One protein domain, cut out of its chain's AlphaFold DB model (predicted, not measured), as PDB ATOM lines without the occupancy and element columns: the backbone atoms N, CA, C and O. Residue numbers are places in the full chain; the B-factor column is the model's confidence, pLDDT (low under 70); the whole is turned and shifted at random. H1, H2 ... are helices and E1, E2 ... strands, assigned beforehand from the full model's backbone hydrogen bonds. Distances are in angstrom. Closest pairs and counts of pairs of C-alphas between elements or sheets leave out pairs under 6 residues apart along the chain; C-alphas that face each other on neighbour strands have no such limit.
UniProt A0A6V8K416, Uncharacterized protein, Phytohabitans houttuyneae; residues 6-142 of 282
ATOM      1  N   ALA A   6     178.492 102.736 161.604       89.69
ATOM      2  CA  ALA A   6     179.097 102.022 160.483       89.69
ATOM      3  C   ALA A   6     179.088 102.852 159.184       89.69
ATOM      4  O   ALA A   6     180.079 102.872 158.458       89.69
ATOM      5  N   LEU A   7     178.006 103.592 158.917       90.31
ATOM      6  CA  LEU A   7     177.928 104.476 157.752       90.31
ATOM      7  C   LEU A   7     178.811 105.719 157.923       90.31
ATOM      8  O   LEU A   7     179.403 106.178 156.951       90.31
ATOM      9  N   ARG A   8     178.952 106.242 159.147       88.06
ATOM     10  CA  ARG A   8     179.887 107.344 159.437       88.06
ATOM     11  C   ARG A   8     181.329 106.912 159.196       88.06
ATOM     12  O   ARG A   8     182.057 107.603 158.495       88.06
ATOM     13  N   THR A   9     181.721 105.741 159.690       88.31
ATOM     14  CA  THR A   9     183.056 105.179 159.447       88.31
ATOM     15  C   THR A   9     183.312 104.974 157.956       88.31
ATOM     16  O   THR A   9     184.332 105.439 157.453       88.31
ATOM     17  N   LEU A  10     182.371 104.358 157.232       87.69
ATOM     18  CA  LEU A  10     182.483 104.175 155.781       87.69
ATOM     19  C   LEU A  10     182.555 105.499 155.018       87.69
ATOM     20  O   LEU A  10     183.233 105.572 154.002       87.69
ATOM     21  N   SER A  11     181.909 106.560 155.506       87.31
ATOM     22  CA  SER A  11     181.950 107.866 154.841       87.31
ATOM     23  C   SER A  11     183.339 108.507 154.802       87.31
ATOM     24  O   SER A  11     183.562 109.418 154.007       87.31
ATOM     25  N   HIS A  12     184.285 108.019 155.606       83.75
ATOM     26  CA  HIS A  12     185.685 108.436 155.544       83.75
ATOM     27  C   HIS A  12     186.531 107.571 154.602       83.75
ATOM     28  O   HIS A  12     187.676 107.929 154.327       83.75
ATOM     29  N   ASP A  13     185.995 106.456 154.097       82.00
ATOM     30  CA  ASP A  13     186.665 105.605 153.120       82.00
ATOM     31  C   ASP A  13     186.389 106.118 151.695       82.00
ATOM     32  O   ASP A  13     185.247 106.103 151.226       82.00
ATOM     33  N   PRO A  14     187.412 106.546 150.940       78.38
ATOM     34  CA  PRO A  14     187.209 106.946 149.557       78.38
ATOM     35  C   PRO A  14     186.675 105.828 148.653       78.38
ATOM     36  O   PRO A  14     185.976 106.120 147.680       78.38
ATOM     37  N   ALA A  15     186.972 104.561 148.963       78.75
ATOM     38  CA  ALA A  15     186.470 103.425 148.195       78.75
ATOM     39  C   ALA A  15     184.947 103.289 148.318       78.75
ATOM     40  O   ALA A  15     184.288 102.972 147.326       78.75
ATOM     41  N   PHE A  16     184.382 103.610 149.489       85.00
ATOM     42  CA  PHE A  16     182.934 103.679 149.678       85.00
ATOM     43  C   PHE A  16     182.306 104.677 148.704       85.00
ATOM     44  O   PHE A  16     181.357 104.326 148.013       85.00
ATOM     45  N   TRP A  17     182.851 105.888 148.580       84.19
ATOM     46  CA  TRP A  17     182.299 106.898 147.674       84.19
ATOM     47  C   TRP A  17     182.466 106.538 146.196       84.19
ATOM     48  O   TRP A  17     181.571 106.810 145.392       84.19
ATOM     49  N   ALA A  18     183.579 105.904 145.823       77.88
ATOM     50  CA  ALA A  18     183.792 105.425 144.461       77.88
ATOM     51  C   ALA A  18     182.805 104.314 144.067       77.88
ATOM     52  O   ALA A  18     182.250 104.358 142.968       77.88
ATOM     53  N   ASP A  19     182.543 103.355 144.960       79.94
ATOM     54  CA  ASP A  19     181.489 102.353 144.768       79.94
ATOM     55  C   ASP A  19     180.103 103.010 144.763       79.94
ATOM     56  O   ASP A  19     179.301 102.767 143.853       79.94
ATOM     57  N   TYR A  20     179.849 103.908 145.720       84.19
ATOM     58  CA  TYR A  20     178.592 104.629 145.835       84.19
ATOM     59  C   TYR A  20     178.270 105.323 144.516       84.19
ATOM     60  O   TYR A  20     177.206 105.059 143.980       84.19
ATOM     61  N   PHE A  21     179.150 106.133 143.926       78.62
ATOM     62  CA  PHE A  21     178.816 106.894 142.714       78.62
ATOM     63  C   PHE A  21     179.096 106.169 141.385       78.62
ATOM     64  O   PHE A  21     178.269 106.238 140.482       78.62
ATOM     65  N   PHE A  22     180.210 105.449 141.223       65.44
ATOM     66  CA  PHE A  22     180.765 105.198 139.879       65.44
ATOM     67  C   PHE A  22     180.802 103.747 139.404       65.44
ATOM     68  O   PHE A  22     181.541 103.437 138.471       65.44
ATOM     69  N   ARG A  23     179.984 102.849 139.976       63.53
ATOM     70  CA  ARG A  23     180.005 101.412 139.619       63.53
ATOM     71  C   ARG A  23     181.446 100.870 139.599       63.53
ATOM     72  O   ARG A  23     181.818 100.115 138.695       63.53
ATOM     73  N   ALA A  24     182.266 101.280 140.573       65.44
ATOM     74  CA  ALA A  24     183.521 100.586 140.833       65.44
ATOM     75  C   ALA A  24     183.216  99.080 140.976       65.44
ATOM     76  O   ALA A  24     182.078  98.739 141.317       65.44
ATOM     77  N   PRO A  25     184.163  98.171 140.668       61.97
ATOM     78  CA  PRO A  25     183.919  96.750 140.867       61.97
ATOM     79  C   PRO A  25     183.430  96.560 142.301       61.97
ATOM     80  O   PRO A  25     184.160  96.897 143.233       61.97
ATOM     81  N   ALA A  26     182.175  96.126 142.447       62.12
ATOM     82  CA  ALA A  26     181.583  95.949 143.759       62.12
ATOM     83  C   ALA A  26     182.467  94.978 144.537       62.12
ATOM     84  O   ALA A  26     182.902  93.956 143.993       62.12
ATOM     85  N   ASP A  27     182.741  95.318 145.793       69.88
ATOM     86  CA  ASP A  27     183.254  94.333 146.730       69.88
ATOM     87  C   ASP A  27     182.257  93.161 146.740       69.88
ATOM     88  O   ASP A  27     181.064  93.404 146.939       69.88
ATOM     89  N   PRO A  28     182.679  91.920 146.431       71.00
ATOM     90  CA  PRO A  28     181.767  90.782 146.419       71.00
ATOM     91  C   PRO A  28     181.208  90.446 147.808       71.00
ATOM     92  O   PRO A  28     180.221  89.714 147.874       71.00
ATOM     93  N   ASP A  29     181.822  90.947 148.886       80.31
ATOM     94  CA  ASP A  29     181.389  90.722 150.267       80.31
ATOM     95  C   ASP A  29     181.531  92.012 151.104       80.31
ATOM     96  O   ASP A  29     182.388  92.105 151.987       80.31
ATOM     97  N   PRO A  30     180.738  93.060 150.799       81.75
ATOM     98  CA  PRO A  30     180.864  94.335 151.479       81.75
ATOM     99  C   PRO A  30     180.379  94.198 152.923       81.75
ATOM    100  O   PRO A  30     179.241  93.800 153.160       81.75
ATOM    101  N   ASP A  31     181.195  94.617 153.889       82.31
ATOM    102  CA  ASP A  31     180.792  94.701 155.296       82.31
ATOM    103  C   ASP A  31     180.627  96.173 155.731       82.31
ATOM    104  O   ASP A  31     181.531  96.990 155.511       82.31
ATOM    105  N   PRO A  32     179.480  96.563 156.315       85.06
ATOM    106  CA  PRO A  32     178.190  95.872 156.247       85.06
ATOM    107  C   PRO A  32     177.590  95.908 154.836       85.06
ATOM    108  O   PRO A  32     177.755  96.891 154.102       85.06
ATOM    109  N   ALA A  33     176.847  94.851 154.499       86.44
ATOM    110  CA  ALA A  33     176.176  94.703 153.209       86.44
ATOM    111  C   ALA A  33     174.939  95.603 153.095       86.44
ATOM    112  O   ALA A  33     174.702  96.204 152.050       86.44
ATOM    113  N   GLU A  34     174.192  95.743 154.190       91.75
ATOM    114  CA  GLU A  34     172.983  96.558 154.268       91.75
ATOM    115  C   GLU A  34     173.130  97.651 155.328       91.75
ATOM    116  O   GLU A  34     173.548  97.410 156.464       91.75
ATOM    117  N   LEU A  35     172.744  98.873 154.969       94.50
ATOM    118  CA  LEU A  35     172.725 100.027 155.859       94.50
ATOM    119  C   LEU A  35     171.421 100.797 155.688       94.50
ATOM    120  O   LEU A  35     170.925 100.975 154.581       94.50
ATOM    121  N   ARG A  36     170.900 101.325 156.796       95.69
ATOM    122  CA  ARG A  36     169.735 102.216 156.800       95.69
ATOM    123  C   ARG A  36     170.066 103.499 157.542       95.69
ATOM    124  O   ARG A  36     170.245 103.484 158.761       95.69
ATOM    125  N   ALA A  37     170.080 104.619 156.832       96.12
ATOM    126  CA  ALA A  37     170.180 105.949 157.415       96.12
ATOM    127  C   ALA A  37     168.788 106.575 157.549       96.12
ATOM    128  O   ALA A  37     167.973 106.525 156.633       96.12
ATOM    129  N   THR A  38     168.495 107.177 158.701       96.62
ATOM    130  CA  THR A  38     167.335 108.067 158.845       96.62
ATOM    131  C   THR A  38     167.834 109.479 159.081       96.62
ATOM    132  O   THR A  38     168.685 109.682 159.945       96.62
ATOM    133  N   PHE A  39     167.214 110.432 158.396       96.50
ATOM    134  CA  PHE A  39     167.382 111.869 158.562       96.50
ATOM    135  C   PHE A  39     166.083 112.451 159.145       96.50
ATOM    136  O   PHE A  39     165.145 112.736 158.391       96.50
ATOM    137  N   PRO A  40     165.952 112.523 160.486       95.50
ATOM    138  CA  PRO A  40     164.780 113.097 161.138       95.50
ATOM    139  C   PRO A  40     164.664 114.590 160.836       95.50
ATOM    140  O   PRO A  40     165.676 115.272 160.735       95.50
ATOM    141  N   ILE A  41     163.430 115.086 160.716       94.19
ATOM    142  CA  ILE A  41     163.159 116.507 160.464       94.19
ATOM    143  C   ILE A  41     162.379 117.119 161.623       94.19
ATOM    144  O   ILE A  41     162.909 117.899 162.401       94.19
ATOM    145  N   ALA A  42     161.092 116.796 161.740       92.50
ATOM    146  CA  ALA A  42     160.238 117.280 162.818       92.50
ATOM    147  C   ALA A  42     158.896 116.547 162.801       92.50
ATOM    148  O   ALA A  42     158.464 116.019 161.778       92.50
ATOM    149  N   GLY A  43     158.218 116.525 163.951       90.69
ATOM    150  CA  GLY A  43     156.845 116.025 164.059       90.69
ATOM    151  C   GLY A  43     156.664 114.543 163.719       90.69
ATOM    152  O   GLY A  43     155.535 114.140 163.489       90.69
ATOM    153  N   GLY A  44     157.742 113.751 163.678       93.31
ATOM    154  CA  GLY A  44     157.730 112.341 163.263       93.31
ATOM    155  C   GLY A  44     158.049 112.102 161.781       93.31
ATOM    156  O   GLY A  44     158.146 110.948 161.371       93.31
ATOM    157  N   TYR A  45     158.254 113.161 160.990       96.69
ATOM    158  CA  TYR A  45     158.700 113.054 159.600       96.69
ATOM    159  C   TYR A  45     160.211 112.839 159.501       96.69
ATOM    160  O   TYR A  45     160.989 113.441 160.252       96.69
ATOM    161  N   ALA A  46     160.627 112.001 158.552       96.94
ATOM    162  CA  ALA A  46     162.033 111.766 158.242       96.94
ATOM    163  C   ALA A  46     162.224 111.285 156.800       96.94
ATOM    164  O   ALA A  46     161.354 110.598 156.261       96.94
ATOM    165  N   LEU A  47     163.392 111.558 156.219       97.50
ATOM    166  CA  LEU A  47     163.861 110.828 155.040       97.50
ATOM    167  C   LEU A  47     164.618 109.575 155.478       97.50
ATOM    168  O   LEU A  47     165.335 109.585 156.481       97.50
ATOM    169  N   VAL A  48     164.438 108.484 154.744       97.31
ATOM    170  CA  VAL A  48     165.049 107.186 155.035       97.31
ATOM    171  C   VAL A  48     165.769 106.707 153.793       97.31
ATOM    172  O   VAL A  48     165.151 106.591 152.740       97.31
ATOM    173  N   LEU A  49     167.065 106.461 153.932       96.88
ATOM    174  CA  LEU A  49     167.918 105.941 152.881       96.88
ATOM    175  C   LEU A  49     168.315 104.511 153.233       96.88
ATOM    176  O   LEU A  49     168.970 104.289 154.252       96.88
ATOM    177  N   ASP A  50     167.942 103.584 152.367       95.31
ATOM    178  CA  ASP A  50     168.368 102.192 152.406       95.31
ATOM    179  C   ASP A  50     169.480 101.985 151.383       95.31
ATOM    180  O   ASP A  50     169.336 102.362 150.218       95.31
ATOM    181  N   LEU A  51     170.599 101.426 151.837       93.62
ATOM    182  CA  LEU A  51     171.762 101.097 151.029       93.62
ATOM    183  C   LEU A  51     171.967  99.587 151.089       93.62
ATOM    184  O   LEU A  51     172.356  99.052 152.125       93.62
ATOM    185  N   ASP A  52     171.742  98.929 149.966       90.94
ATOM    186  CA  ASP A  52     172.096  97.540 149.727       90.94
ATOM    187  C   ASP A  52     173.361  97.529 148.864       90.94
ATOM    188  O   ASP A  52     173.325  97.695 147.642       90.94
ATOM    189  N   ARG A  53     174.512  97.416 149.525       88.31
ATOM    190  CA  ARG A  53     175.833  97.479 148.888       88.31
ATOM    191  C   ARG A  53     176.172  96.185 148.159       88.31
ATOM    192  O   ARG A  53     176.886  96.231 147.163       88.31
ATOM    193  N   GLN A  54     175.631  95.057 148.618       85.38
ATOM    194  CA  GLN A  54     175.835  93.756 147.988       85.38
ATOM    195  C   GLN A  54     175.219  93.719 146.586       85.38
ATOM    196  O   GLN A  54     175.847  93.236 145.642       85.38
ATOM    197  N   TYR A  55     174.008  94.259 146.431       83.94
ATOM    198  CA  TYR A  55     173.318  94.318 145.140       83.94
ATOM    199  C   TYR A  55     173.432  95.683 144.450       83.94
ATOM    200  O   TYR A  55     172.955  95.851 143.327       83.94
ATOM    201  N   GLY A  56     174.079  96.661 145.089       85.12
ATOM    202  CA  GLY A  56     174.241  98.017 144.569       85.12
ATOM    203  C   GLY A  56     172.909  98.742 144.375       85.12
ATOM    204  O   GLY A  56     172.772  99.496 143.414       85.12
ATOM    205  N   THR A  57     171.935  98.474 145.246       88.06
ATOM    206  CA  THR A  57     170.597  99.068 145.204       88.06
ATOM    207  C   THR A  57     170.446 100.095 146.320       88.06
ATOM    208  O   THR A  57     170.796  99.849 147.470       88.06
ATOM    209  N   TYR A  58     169.898 101.257 145.989       91.38
ATOM    210  CA  TYR A  58     169.702 102.358 146.923       91.38
ATOM    211  C   TYR A  58     168.253 102.818 146.861       91.38
ATOM    212  O   TYR A  58     167.744 103.074 145.773       91.38
ATOM    213  N   ALA A  59     167.580 102.962 147.998       93.19
ATOM    214  CA  ALA A  59     166.187 103.394 148.039       93.19
ATOM    215  C   ALA A  59     165.992 104.568 148.996       93.19
ATOM    216  O   ALA A  59     166.461 104.553 150.133       93.19
ATOM    217  N   LEU A  60     165.263 105.580 148.533       95.56
ATOM    218  CA  LEU A  60     164.823 106.716 149.323       95.56
ATOM    219  C   LEU A  60     163.335 106.565 149.636       95.56
ATOM    220  O   LEU A  60     162.512 106.380 148.736       95.56
ATOM    221  N   GLY A  61     162.986 106.712 150.909       95.75
ATOM    222  CA  GLY A  61     161.609 106.711 151.383       95.75
ATOM    223  C   GLY A  61     161.305 107.846 152.355       95.75
ATOM    224  O   GLY A  61     162.185 108.380 153.033       95.75
ATOM    225  N   LEU A  62     160.023 108.182 152.452       96.69
ATOM    226  CA  LEU A  62     159.473 109.146 153.392       96.69
ATOM    227  C   LEU A  62     158.851 108.419 154.583       96.69
ATOM    228  O   LEU A  62     157.823 107.756 154.451       96.69
ATOM    229  N   ARG A  63     159.410 108.604 155.778       96.75
ATOM    230  CA  ARG A  63     158.724 108.216 157.013       96.75
ATOM    231  C   ARG A  63     157.756 109.313 157.427       96.75
ATOM    232  O   ARG A  63     158.119 110.491 157.450       96.75
ATOM    233  N   THR A  64     156.549 108.908 157.802       95.31
ATOM    234  CA  THR A  64     155.505 109.804 158.308       95.31
ATOM    235  C   THR A  64     155.181 109.467 159.765       95.31
ATOM    236  O   THR A  64     155.502 108.376 160.233       95.31
ATOM    237  N   PRO A  65     154.501 110.353 160.508       93.62
ATOM    238  CA  PRO A  65     154.153 110.088 161.905       93.62
ATOM    239  C   PRO A  65     153.130 108.958 162.065       93.62
ATOM    240  O   PRO A  65     153.011 108.371 163.137       93.62
ATOM    241  N   VAL A  66     152.372 108.672 161.002       90.25
ATOM    242  CA  VAL A  66     151.283 107.688 160.994       90.25
ATOM    243  C   VAL A  66     151.738 106.290 160.571       90.25
ATOM    244  O   VAL A  66     151.015 105.329 160.816       90.25
ATOM    245  N   SER A  67     152.920 106.161 159.958       86.56
ATOM    246  CA  SER A  67     153.470 104.878 159.516       86.56
ATOM    247  C   SER A  67     154.962 104.769 159.844       86.56
ATOM    248  O   SER A  67     155.746 105.613 159.402       86.56
ATOM    249  N   PRO A  68     155.391 103.713 160.562       81.75
ATOM    250  CA  PRO A  68     156.811 103.462 160.781       81.75
ATOM    251  C   PRO A  68     157.530 103.017 159.498       81.75
ATOM    252  O   PRO A  68     158.739 103.230 159.374       81.75
ATOM    253  N   GLU A  69     156.797 102.415 158.557       91.69
ATOM    254  CA  GLU A  69     157.326 101.981 157.267       91.69
ATOM    255  C   GLU A  69     157.456 103.185 156.319       91.69
ATOM    256  O   GLU A  69     156.469 103.913 156.134       91.69
ATOM    257  N   PRO A  70     158.653 103.441 155.752       94.69
ATOM    258  CA  PRO A  70     158.862 104.550 154.830       94.69
ATOM    259  C   PRO A  70     158.094 104.338 153.523       94.69
ATOM    260  O   PRO A  70     158.206 103.293 152.890       94.69
ATOM    261  N   ILE A  71     157.358 105.359 153.091       94.38
ATOM    262  CA  ILE A  71     156.682 105.376 151.795       94.38
ATOM    263  C   ILE A  71     157.748 105.573 150.704       94.38
ATOM    264  O   ILE A  71     158.480 106.565 150.780       94.38
ATOM    265  N   PRO A  72     157.863 104.687 149.700       92.38
ATOM    266  CA  PRO A  72     158.876 104.815 148.656       92.38
ATOM    267  C   PRO A  72     158.776 106.142 147.895       92.38
ATOM    268  O   PRO A  72     157.696 106.555 147.479       92.38
ATOM    269  N   MET A  73     159.916 106.801 147.687       91.88
ATOM    270  CA  MET A  73     160.022 108.030 146.893       91.88
ATOM    271  C   MET A  73     160.834 107.820 145.619       91.88
ATOM    272  O   MET A  73     160.500 108.378 144.577       91.88
ATOM    273  N   ALA A  74     161.924 107.059 145.711       89.69
ATOM    274  CA  ALA A  74     162.873 106.880 144.624       89.69
ATOM    275  C   ALA A  74     163.767 105.659 144.886       89.69
ATOM    276  O   ALA A  74     164.001 105.305 146.039       89.69
ATOM    277  N   TRP A  75     164.284 105.027 143.833       88.50
ATOM    278  CA  TRP A  75     165.273 103.954 143.948       88.50
ATOM    279  C   TRP A  75     166.271 104.001 142.791       88.50
ATOM    280  O   TRP A  75     165.910 104.352 141.671       88.50
ATOM    281  N   ASP A  76     167.517 103.635 143.068       85.38
ATOM    282  CA  ASP A  76     168.604 103.481 142.107       85.38
ATOM    283  C   ASP A  76     169.117 102.038 142.208       85.38
ATOM    284  O   ASP A  76     169.730 101.660 143.202       85.38
ATOM    285  N   ASP A  77     168.840 101.226 141.191       81.00
ATOM    286  CA  ASP A  77     169.335  99.847 141.044       81.00
ATOM    287  C   ASP A  77     170.581  99.785 140.141       81.00
ATOM    288  O   ASP A  77     170.894  98.762 139.526       81.00
ATOM    289  N   ARG A  78     171.246 100.933 139.973       74.12
ATOM    290  CA  ARG A  78     172.300 101.228 139.005       74.12
ATOM    291  C   ARG A  78     171.867 101.094 137.553       74.12
ATOM    292  O   ARG A  78     172.632 101.529 136.702       74.12
ATOM    293  N   SER A  79     170.708 100.532 137.218       67.50
ATOM    294  CA  SER A  79     170.263 100.268 135.844       67.50
ATOM    295  C   SER A  79     169.360 101.367 135.274       67.50
ATOM    296  O   SER A  79     169.345 101.565 134.057       67.50
ATOM    297  N   ARG A  80     168.660 102.112 136.137       60.59
ATOM    298  CA  ARG A  80     167.827 103.271 135.778       60.59
ATOM    299  C   ARG A  80     168.484 104.560 136.262       60.59
ATOM    300  O   ARG A  80     168.728 104.723 137.451       60.59
ATOM    301  N   TRP A  81     168.800 105.461 135.336       58.78
ATOM    302  CA  TRP A  81     169.575 106.666 135.634       58.78
ATOM    303  C   TRP A  81     168.739 107.763 136.317       58.78
ATOM    304  O   TRP A  81     167.667 108.129 135.847       58.78
ATOM    305  N   HIS A  82     169.283 108.274 137.428       61.69
ATOM    306  CA  HIS A  82     168.862 109.435 138.228       61.69
ATOM    307  C   HIS A  82     167.398 109.447 138.687       61.69
ATOM    308  O   HIS A  82     166.571 110.207 138.169       61.69
ATOM    309  N   PRO A  83     167.047 108.648 139.709       73.62
ATOM    310  CA  PRO A  83     165.697 108.662 140.240       73.62
ATOM    311  C   PRO A  83     165.418 110.003 140.938       73.62
ATOM    312  O   PRO A  83     165.924 110.302 142.017       73.62
ATOM    313  N   HIS A  84     164.601 110.836 140.298       78.69
ATOM    314  CA  HIS A  84     164.253 112.161 140.802       78.69
ATOM    315  C   HIS A  84     163.259 112.047 141.967       78.69
ATOM    316  O   HIS A  84     162.056 111.902 141.746       78.69
ATOM    317  N   GLY A  85     163.774 112.080 143.200       86.75
ATOM    318  CA  GLY A  85     162.993 112.052 144.438       86.75
ATOM    319  C   GLY A  85     162.969 113.395 145.170       86.75
ATOM    320  O   GLY A  85     161.950 113.751 145.762       86.75
ATOM    321  N   LEU A  86     164.048 114.175 145.092       91.25
ATOM    322  CA  LEU A  86     164.228 115.454 145.785       91.25
ATOM    323  C   LEU A  86     164.600 116.568 144.805       91.25
ATOM    324  O   LEU A  86     165.254 116.316 143.799       91.25
ATOM    325  N   LEU A  87     164.229 117.802 145.145       90.75
ATOM    326  CA  LEU A  87     164.811 119.003 144.542       90.75
ATOM    327  C   LEU A  87     166.035 119.443 145.355       90.75
ATOM    328  O   LEU A  87     166.068 119.256 146.575       90.75
ATOM    329  N   TRP A  88     167.001 120.113 144.723       91.00
ATOM    330  CA  TRP A  88     168.190 120.630 145.413       91.00
ATOM    331  C   TRP A  88     167.883 121.536 146.618       91.00
ATOM    332  O   TRP A  88     168.461 121.306 147.680       91.00
ATOM    333  N   PRO A  89     166.925 122.485 146.552       92.44
ATOM    334  CA  PRO A  89     166.551 123.279 147.724       92.44
ATOM    335  C   PRO A  89     165.913 122.465 148.860       92.44
ATOM    336  O   PRO A  89     165.978 122.864 150.021       92.44
ATOM    337  N   GLU A  90     165.261 121.339 148.549       95.69
ATOM    338  CA  GLU A  90     164.702 120.444 149.570       95.69
ATOM    339  C   GLU A  90     165.816 119.652 150.255       95.69
ATOM    340  O   GLU A  90     165.815 119.533 151.479       95.69
ATOM    341  N   LEU A  91     166.783 119.162 149.475       95.75
ATOM    342  CA  LEU A  91     167.972 118.483 149.976       95.75
ATOM    343  C   LEU A  91     168.815 119.396 150.879       95.75
ATOM    344  O   LEU A  91     169.161 119.008 151.995       95.75
ATOM    345  N   ASP A  92     169.103 120.613 150.421       95.38
ATOM    346  CA  ASP A  92     169.839 121.618 151.190       95.38
ATOM    347  C   ASP A  92     169.167 121.877 152.548       95.38
ATOM    348  O   ASP A  92     169.783 121.757 153.608       95.38
ATOM    349  N   LEU A  93     167.852 122.110 152.530       95.56
ATOM    350  CA  LEU A  93     167.059 122.347 153.731       95.56
ATOM    351  C   LEU A  93     167.058 121.153 154.699       95.56
ATOM    352  O   LEU A  93     167.144 121.352 155.912       95.56
ATOM    353  N   VAL A  94     166.960 119.923 154.184       96.06
ATOM    354  CA  VAL A  94     167.085 118.702 154.995       96.06
ATOM    355  C   VAL A  94     168.453 118.652 155.671       96.06
ATOM    356  O   VAL A  94     168.519 118.412 156.875       96.06
ATOM    357  N   GLY A  95     169.528 118.927 154.926       95.62
ATOM    358  CA  GLY A  95     170.886 118.970 155.462       95.62
ATOM    359  C   GLY A  95     171.025 119.964 156.616       95.62
ATOM    360  O   GLY A  95     171.531 119.592 157.673       95.62
ATOM    361  N   ARG A  96     170.500 121.187 156.455       95.50
ATOM    362  CA  ARG A  96     170.491 122.211 157.513       95.50
ATOM    363  C   ARG A  96     169.784 121.721 158.775       95.50
ATOM    364  O   ARG A  96     170.323 121.853 159.866       95.50
ATOM    365  N   VAL A  97     168.585 121.145 158.647       95.88
ATOM    366  CA  VAL A  97     167.824 120.652 159.811       95.88
ATOM    367  C   VAL A  97     168.552 119.516 160.521       95.88
ATOM    368  O   VAL A  97     168.640 119.534 161.745       95.88
ATOM    369  N   VAL A  98     169.114 118.569 159.767       95.31
ATOM    370  CA  VAL A  98     169.885 117.464 160.348       95.31
ATOM    371  C   VAL A  98     171.083 117.993 161.131       95.31
ATOM    372  O   VAL A  98     171.281 117.560 162.259       95.31
ATOM    373  N   ALA A  99     171.826 118.958 160.588       94.00
ATOM    374  CA  ALA A  99     172.974 119.546 161.276       94.00
ATOM    375  C   ALA A  99     172.584 120.317 162.547       94.00
ATOM    376  O   ALA A  99     173.352 120.361 163.507       94.00
ATOM    377  N   LEU A 100     171.396 120.930 162.572       93.56
ATOM    378  CA  LEU A 100     170.884 121.611 163.764       93.56
ATOM    379  C   LEU A 100     170.525 120.638 164.889       93.56
ATOM    380  O   LEU A 100     170.727 120.953 166.059       93.56
ATOM    381  N   ASP A 101     169.977 119.474 164.547       92.44
ATOM    382  CA  ASP A 101     169.544 118.485 165.535       92.44
ATOM    383  C   ASP A 101     170.664 117.487 165.906       92.44
ATOM    384  O   ASP A 101     170.643 116.921 167.000       92.44
ATOM    385  N   ASP A 102     171.653 117.289 165.030       91.69
ATOM    386  CA  ASP A 102     172.844 116.466 165.248       91.69
ATOM    387  C   ASP A 102     174.116 117.201 164.771       91.69
ATOM    388  O   ASP A 102     174.498 117.096 163.601       91.69
ATOM    389  N   PRO A 103     174.825 117.902 165.677       89.25
ATOM    390  CA  PRO A 103     176.048 118.642 165.354       89.25
ATOM    391  C   PRO A 103     177.194 117.774 164.814       89.25
ATOM    392  O   PRO A 103     178.116 118.293 164.194       89.25
ATOM    393  N   SER A 104     177.147 116.449 165.009       87.38
ATOM    394  CA  SER A 104     178.139 115.533 164.431       87.38
ATOM    395  C   SER A 104     177.955 115.312 162.922       87.38
ATOM    396  O   SER A 104     178.742 114.598 162.299       87.38
ATOM    397  N   LEU A 105     176.893 115.872 162.337       90.19
ATOM    398  CA  LEU A 105     176.579 115.841 160.913       90.19
ATOM    399  C   LEU A 105     176.547 117.280 160.377       90.19
ATOM    400  O   LEU A 105     175.458 117.823 160.186       90.19
ATOM    401  N   PRO A 106     177.709 117.916 160.136       90.19
ATOM    402  CA  PRO A 106     177.759 119.299 159.678       90.19
ATOM    403  C   PRO A 106     177.059 119.473 158.325       90.19
ATOM    404  O   PRO A 106     176.867 118.522 157.558       90.19
ATOM    405  N   HIS A 107     176.674 120.714 158.034       92.31
ATOM    406  CA  HIS A 107     176.053 121.081 156.771       92.31
ATOM    407  C   HIS A 107     176.852 122.192 156.068       92.31
ATOM    408  O   HIS A 107     177.110 123.223 156.696       92.31
ATOM    409  N   PRO A 108     177.157 122.030 154.766       91.81
ATOM    410  CA  PRO A 108     176.918 120.837 153.938       91.81
ATOM    411  C   PRO A 108     177.811 119.655 154.351       91.81
ATOM    412  O   PRO A 108     178.970 119.858 154.679       91.81
ATOM    413  N   GLY A 109     177.299 118.420 154.313       90.19
ATOM    414  CA  GLY A 109     178.066 117.248 154.757       90.19
ATOM    415  C   GLY A 109     177.427 115.910 154.411       90.19
ATOM    416  O   GLY A 109     176.756 115.794 153.384       90.19
ATOM    417  N   LEU A 110     177.618 114.893 155.261       92.75
ATOM    418  CA  LEU A 110     177.211 113.506 154.980       92.75
ATOM    419  C   LEU A 110     175.766 113.358 154.461       92.75
ATOM    420  O   LEU A 110     175.576 112.652 153.469       92.75
ATOM    421  N   PRO A 111     174.745 114.025 155.044       95.06
ATOM    422  CA  PRO A 111     173.380 113.941 154.522       95.06
ATOM    423  C   PRO A 111     173.262 114.426 153.071       95.06
ATOM    424  O   PRO A 111     172.603 113.776 152.264       95.06
ATOM    425  N   VAL A 112     173.933 115.533 152.729       94.19
ATOM    426  CA  VAL A 112     173.925 116.108 151.374       94.19
ATOM    427  C   VAL A 112     174.645 115.179 150.396       94.19
ATOM    428  O   VAL A 112     174.105 114.874 149.336       94.19
ATOM    429  N   ALA A 113     175.819 114.672 150.780       92.12
ATOM    430  CA  ALA A 113     176.626 113.777 149.951       92.12
ATOM    431  C   ALA A 113     175.930 112.438 149.645       92.12
ATOM    432  O   ALA A 113     176.076 111.902 148.552       92.12
ATOM    433  N   LEU A 114     175.150 111.893 150.584       93.56
ATOM    434  CA  LEU A 114     174.386 110.667 150.343       93.56
ATOM    435  C   LEU A 114     173.146 110.938 149.485       93.56
ATOM    436  O   LEU A 114     172.911 110.257 148.486       93.56
ATOM    437  N   LEU A 115     172.333 111.919 149.872       94.38
ATOM    438  CA  LEU A 115     171.013 112.123 149.278       94.38
ATOM    439  C   LEU A 115     171.055 112.806 147.900       94.38
ATOM    440  O   LEU A 115     170.057 112.729 147.183       94.38
ATOM    441  N   CYS A 116     172.182 113.405 147.487       91.00
ATOM    442  CA  CYS A 116     172.324 114.007 146.153       91.00
ATOM    443  C   CYS A 116     172.057 113.019 145.008       91.00
ATOM    444  O   CYS A 116     171.552 113.417 143.963       91.00
ATOM    445  N   ARG A 117     172.275 111.715 145.234       88.75
ATOM    446  CA  ARG A 117     171.895 110.631 144.311       88.75
ATOM    447  C   ARG A 117     170.428 110.702 143.853       88.75
ATOM    448  O   ARG A 117     170.117 110.272 142.746       88.75
ATOM    449  N   PHE A 118     169.539 111.239 144.687       89.38
ATOM    450  CA  PHE A 118     168.100 111.343 144.423       89.38
ATOM    451  C   PHE A 118     167.652 112.760 144.028       89.38
ATOM    452  O   PHE A 118     166.448 113.014 143.922       89.38
ATOM    453  N   ALA A 119     168.606 113.673 143.823       89.06
ATOM    454  CA  ALA A 119     168.401 115.057 143.410       89.06
ATOM    455  C   ALA A 119     169.188 115.330 142.110       89.06
ATOM    456  O   ALA A 119     170.275 115.906 142.160       89.06
ATOM    457  N   PRO A 120     168.694 114.876 140.939       83.81
ATOM    458  CA  PRO A 120     169.347 115.184 139.669       83.81
ATOM    459  C   PRO A 120     169.439 116.690 139.440       83.81
ATOM    460  O   PRO A 120     168.568 117.442 139.871       83.81
ATOM    461  N   ILE A 121     170.474 117.117 138.716       80.75
ATOM    462  CA  ILE A 121     170.581 118.499 138.246       80.75
ATOM    463  C   ILE A 121     169.673 118.651 137.030       80.75
ATOM    464  O   ILE A 121     169.870 118.012 135.993       80.75
ATOM    465  N   THR A 122     168.661 119.494 137.180       76.19
ATOM    466  CA  THR A 122     167.677 119.819 136.151       76.19
ATOM    467  C   THR A 122     168.040 121.129 135.444       76.19
ATOM    468  O   THR A 122     168.808 121.927 135.982       76.19
ATOM    469  N   PRO A 123     167.505 121.396 134.237       72.88
ATOM    470  CA  PRO A 123     167.717 122.674 133.550       72.88
ATOM    471  C   PRO A 123     167.265 123.904 134.352       72.88
ATOM    472  O   PRO A 123     167.692 125.022 134.066       72.88
ATOM    473  N   GLU A 124     166.372 123.720 135.324       75.81
ATOM    474  CA  GLU A 124     165.875 124.784 136.187       75.81
ATOM    475  C   GLU A 124     166.859 125.179 137.299       75.81
ATOM    476  O   GLU A 124     166.753 126.305 137.807       75.81
ATOM    477  N   ASP A 125     167.789 124.283 137.650       78.62
ATOM    478  CA  ASP A 125     168.750 124.442 138.742       78.62
ATOM    479  C   ASP A 125     169.929 125.350 138.366       78.62
ATOM    480  O   ASP A 125     170.398 125.384 137.225       78.62
ATOM    481  N   ASP A 126     170.476 126.048 139.364       83.69
ATOM    482  CA  ASP A 126     171.796 126.660 139.236       83.69
ATOM    483  C   ASP A 126     172.879 125.590 139.433       83.69
ATOM    484  O   ASP A 126     173.235 125.215 140.554       83.69
ATOM    485  N   ALA A 127     173.413 125.088 138.322       79.88
ATOM    486  CA  ALA A 127     174.422 124.036 138.331       79.88
ATOM    487  C   ALA A 127     175.751 124.453 138.992       79.88
ATOM    488  O   ALA A 127     176.517 123.580 139.398       79.88
ATOM    489  N   ALA A 128     176.084 125.747 139.065       80.75
ATOM    490  CA  ALA A 128     177.285 126.204 139.768       80.75
ATOM    491  C   ALA A 128     177.069 126.151 141.282       80.75
ATOM    492  O   ALA A 128     177.872 125.566 142.002       80.75
ATOM    493  N   ALA A 129     175.930 126.648 141.751       82.12
ATOM    494  CA  ALA A 129     175.605 126.619 143.167       82.12
ATOM    495  C   ALA A 129     175.404 125.186 143.699       82.12
ATOM    496  O   ALA A 129     175.816 124.867 144.816       82.12
ATOM    497  N   VAL A 130     174.828 124.292 142.887       83.38
ATOM    498  CA  VAL A 130     174.761 122.860 143.208       83.38
ATOM    499  C   VAL A 130     176.157 122.240 143.319       83.38
ATOM    500  O   VAL A 130     176.416 121.495 144.268       83.38
ATOM    501  N   ARG A 131     177.064 122.561 142.386       82.19
ATOM    502  CA  ARG A 131     178.465 122.114 142.437       82.19
ATOM    503  C   ARG A 131     179.150 122.566 143.714       82.19
ATOM    504  O   ARG A 131     179.764 121.743 144.382       82.19
ATOM    505  N   ASP A 132     178.987 123.828 144.089       82.38
ATOM    506  CA  ASP A 132     179.603 124.383 145.295       82.38
ATOM    507  C   ASP A 132     179.073 123.713 146.573       82.38
ATOM    508  O   ASP A 132     179.850 123.382 147.478       82.38
ATOM    509  N   LEU A 133     177.757 123.468 146.640       85.75
ATOM    510  CA  LEU A 133     177.109 122.773 147.754       85.75
ATOM    511  C   LEU A 133     177.620 121.332 147.888       85.75
ATOM    512  O   LEU A 133     178.037 120.912 148.970       85.75
ATOM    513  N   LEU A 134     177.602 120.576 146.788       85.31
ATOM    514  CA  LEU A 134     178.035 119.181 146.760       85.31
ATOM    515  C   LEU A 134     179.542 119.050 146.995       85.31
ATOM    516  O   LEU A 134     179.981 118.181 147.746       85.31
ATOM    517  N   GLY A 135     180.329 119.934 146.393       82.19
ATOM    518  CA  GLY A 135     181.768 119.995 146.574       82.19
ATOM    519  C   GLY A 135     182.154 120.258 148.022       82.19
ATOM    520  O   GLY A 135     182.968 119.535 148.600       82.19
ATOM    521  N   THR A 136     181.480 121.216 148.662       83.62
ATOM    522  CA  THR A 136     181.625 121.453 150.102       83.62
ATOM    523  C   THR A 136     181.249 120.217 150.914       83.62
ATOM    524  O   THR A 136     182.028 119.797 151.768       83.62
ATOM    525  N   ALA A 137     180.107 119.589 150.616       88.38
ATOM    526  CA  ALA A 137     179.668 118.396 151.330       88.38
ATOM    527  C   ALA A 137     180.709 117.271 151.249       88.38
ATOM    528  O   ALA A 137     181.053 116.688 152.271       88.38
ATOM    529  N   LEU A 138     181.274 117.005 150.070       83.88
ATOM    530  CA  LEU A 138     182.315 115.989 149.892       83.88
ATOM    531  C   LEU A 138     183.639 116.377 150.563       83.88
ATOM    532  O   LEU A 138     184.328 115.506 151.093       83.88
ATOM    533  N   ARG A 139     184.008 117.664 150.569       81.19
ATOM    534  CA  ARG A 139     185.208 118.152 151.267       81.19
ATOM    535  C   ARG A 139     185.097 118.025 152.783       81.19
ATOM    536  O   ARG A 139     186.075 117.604 153.389       81.19
ATOM    537  N   SER A 140     183.926 118.290 153.364       80.31
ATOM    538  CA  SER A 140     183.681 118.146 154.812       80.31
ATOM    539  C   SER A 140     183.899 116.713 155.330       80.31
ATOM    540  O   SER A 140     184.158 116.500 156.510       80.31
ATOM    541  N   LEU A 141     183.823 115.715 154.440       80.88
ATOM    542  CA  LEU A 141     183.986 114.297 154.770       80.88
ATOM    543  C   LEU A 141     185.440 113.822 154.720       80.88
ATOM    544  O   LEU A 141     185.753 112.722 155.190       80.88
ATOM    545  N   ARG A 142     186.335 114.625 154.131       72.81
ATOM    546  CA  ARG A 142     187.748 114.275 153.995       72.81
ATOM    547  C   ARG A 142     188.433 114.395 155.350       72.81
ATOM    548  O   ARG A 142     188.374 115.434 155.999       72.81
TER     549      ARG A 142
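What this domain is: This is residues 6 to 142 of the 282 residues of an uncharacterized protein of Phytohabitans houttuyneae (UniProt A0A6V8K416). A strongly twisted four-stranded sheet has H3 and H4 across one face and no named helix over the other; H5 covers part of H4, away from the sheet, and H1 and H2 make a corner beside H4. The printed part has 137 residues, with helices and strands in the order H1 H2 E1 E2 E3 E4 H3 H4 H5, class mixed. The sheet, E1 E2 E3 E4, is an antiparallel meander, each strand beside the one before. The whole is compact, with radius of gyration of the C-alphas 14.4 A and spans of 39 by 38 by 31 A.

How they stand to each other: Begin at the hairpin of E1, residues 34 to 42, and E2, residues 45 to 52, where N 37 and O 49 are 2.8 A apart. E3, residues 57 to 64, follows with N 48 and O 61 at 2.8 A, then E4, residues 67 to 76, with N 60 and O 74 at 2.8 A. H3, residues 88 to 101, runs across E1 at 78 degrees on the local plane, height 9.6 A; the closest C-alphas are Ile 41 and Val 97, 6.3 A. H4, residues 110 to 118, is on the same face, height 9.4 A, and touches H3 at C-alphas 95 and 111, 5.7 A. H5, residues 127 to 140, touches H4 with residues 134 to 140 alone, C-alphas 113 and 137 being closest at 5.7 A. H1, residues 6 to 11, only grazes the sheet; H2, residues 14 to 22, is near H4. Every O i to N i+4 pair is within hydrogen-bond range in H1, H2, H3 and H5, and 3 of 5 in H4.

Where its parts are: Find C-alpha 34 at (172.983, 96.558, 154.268); E1 runs 25.8 A from there. H3 spans 20.3 A; H5, 19.8 A, ends at C-alpha 140, (183.681, 118.146, 154.812).

The domain as a whole: The printed part has no cut. The links H2 to E1 and E4 to H3 are long. The pLDDT is under 70 at residues 22 to 27 and 79 to 82.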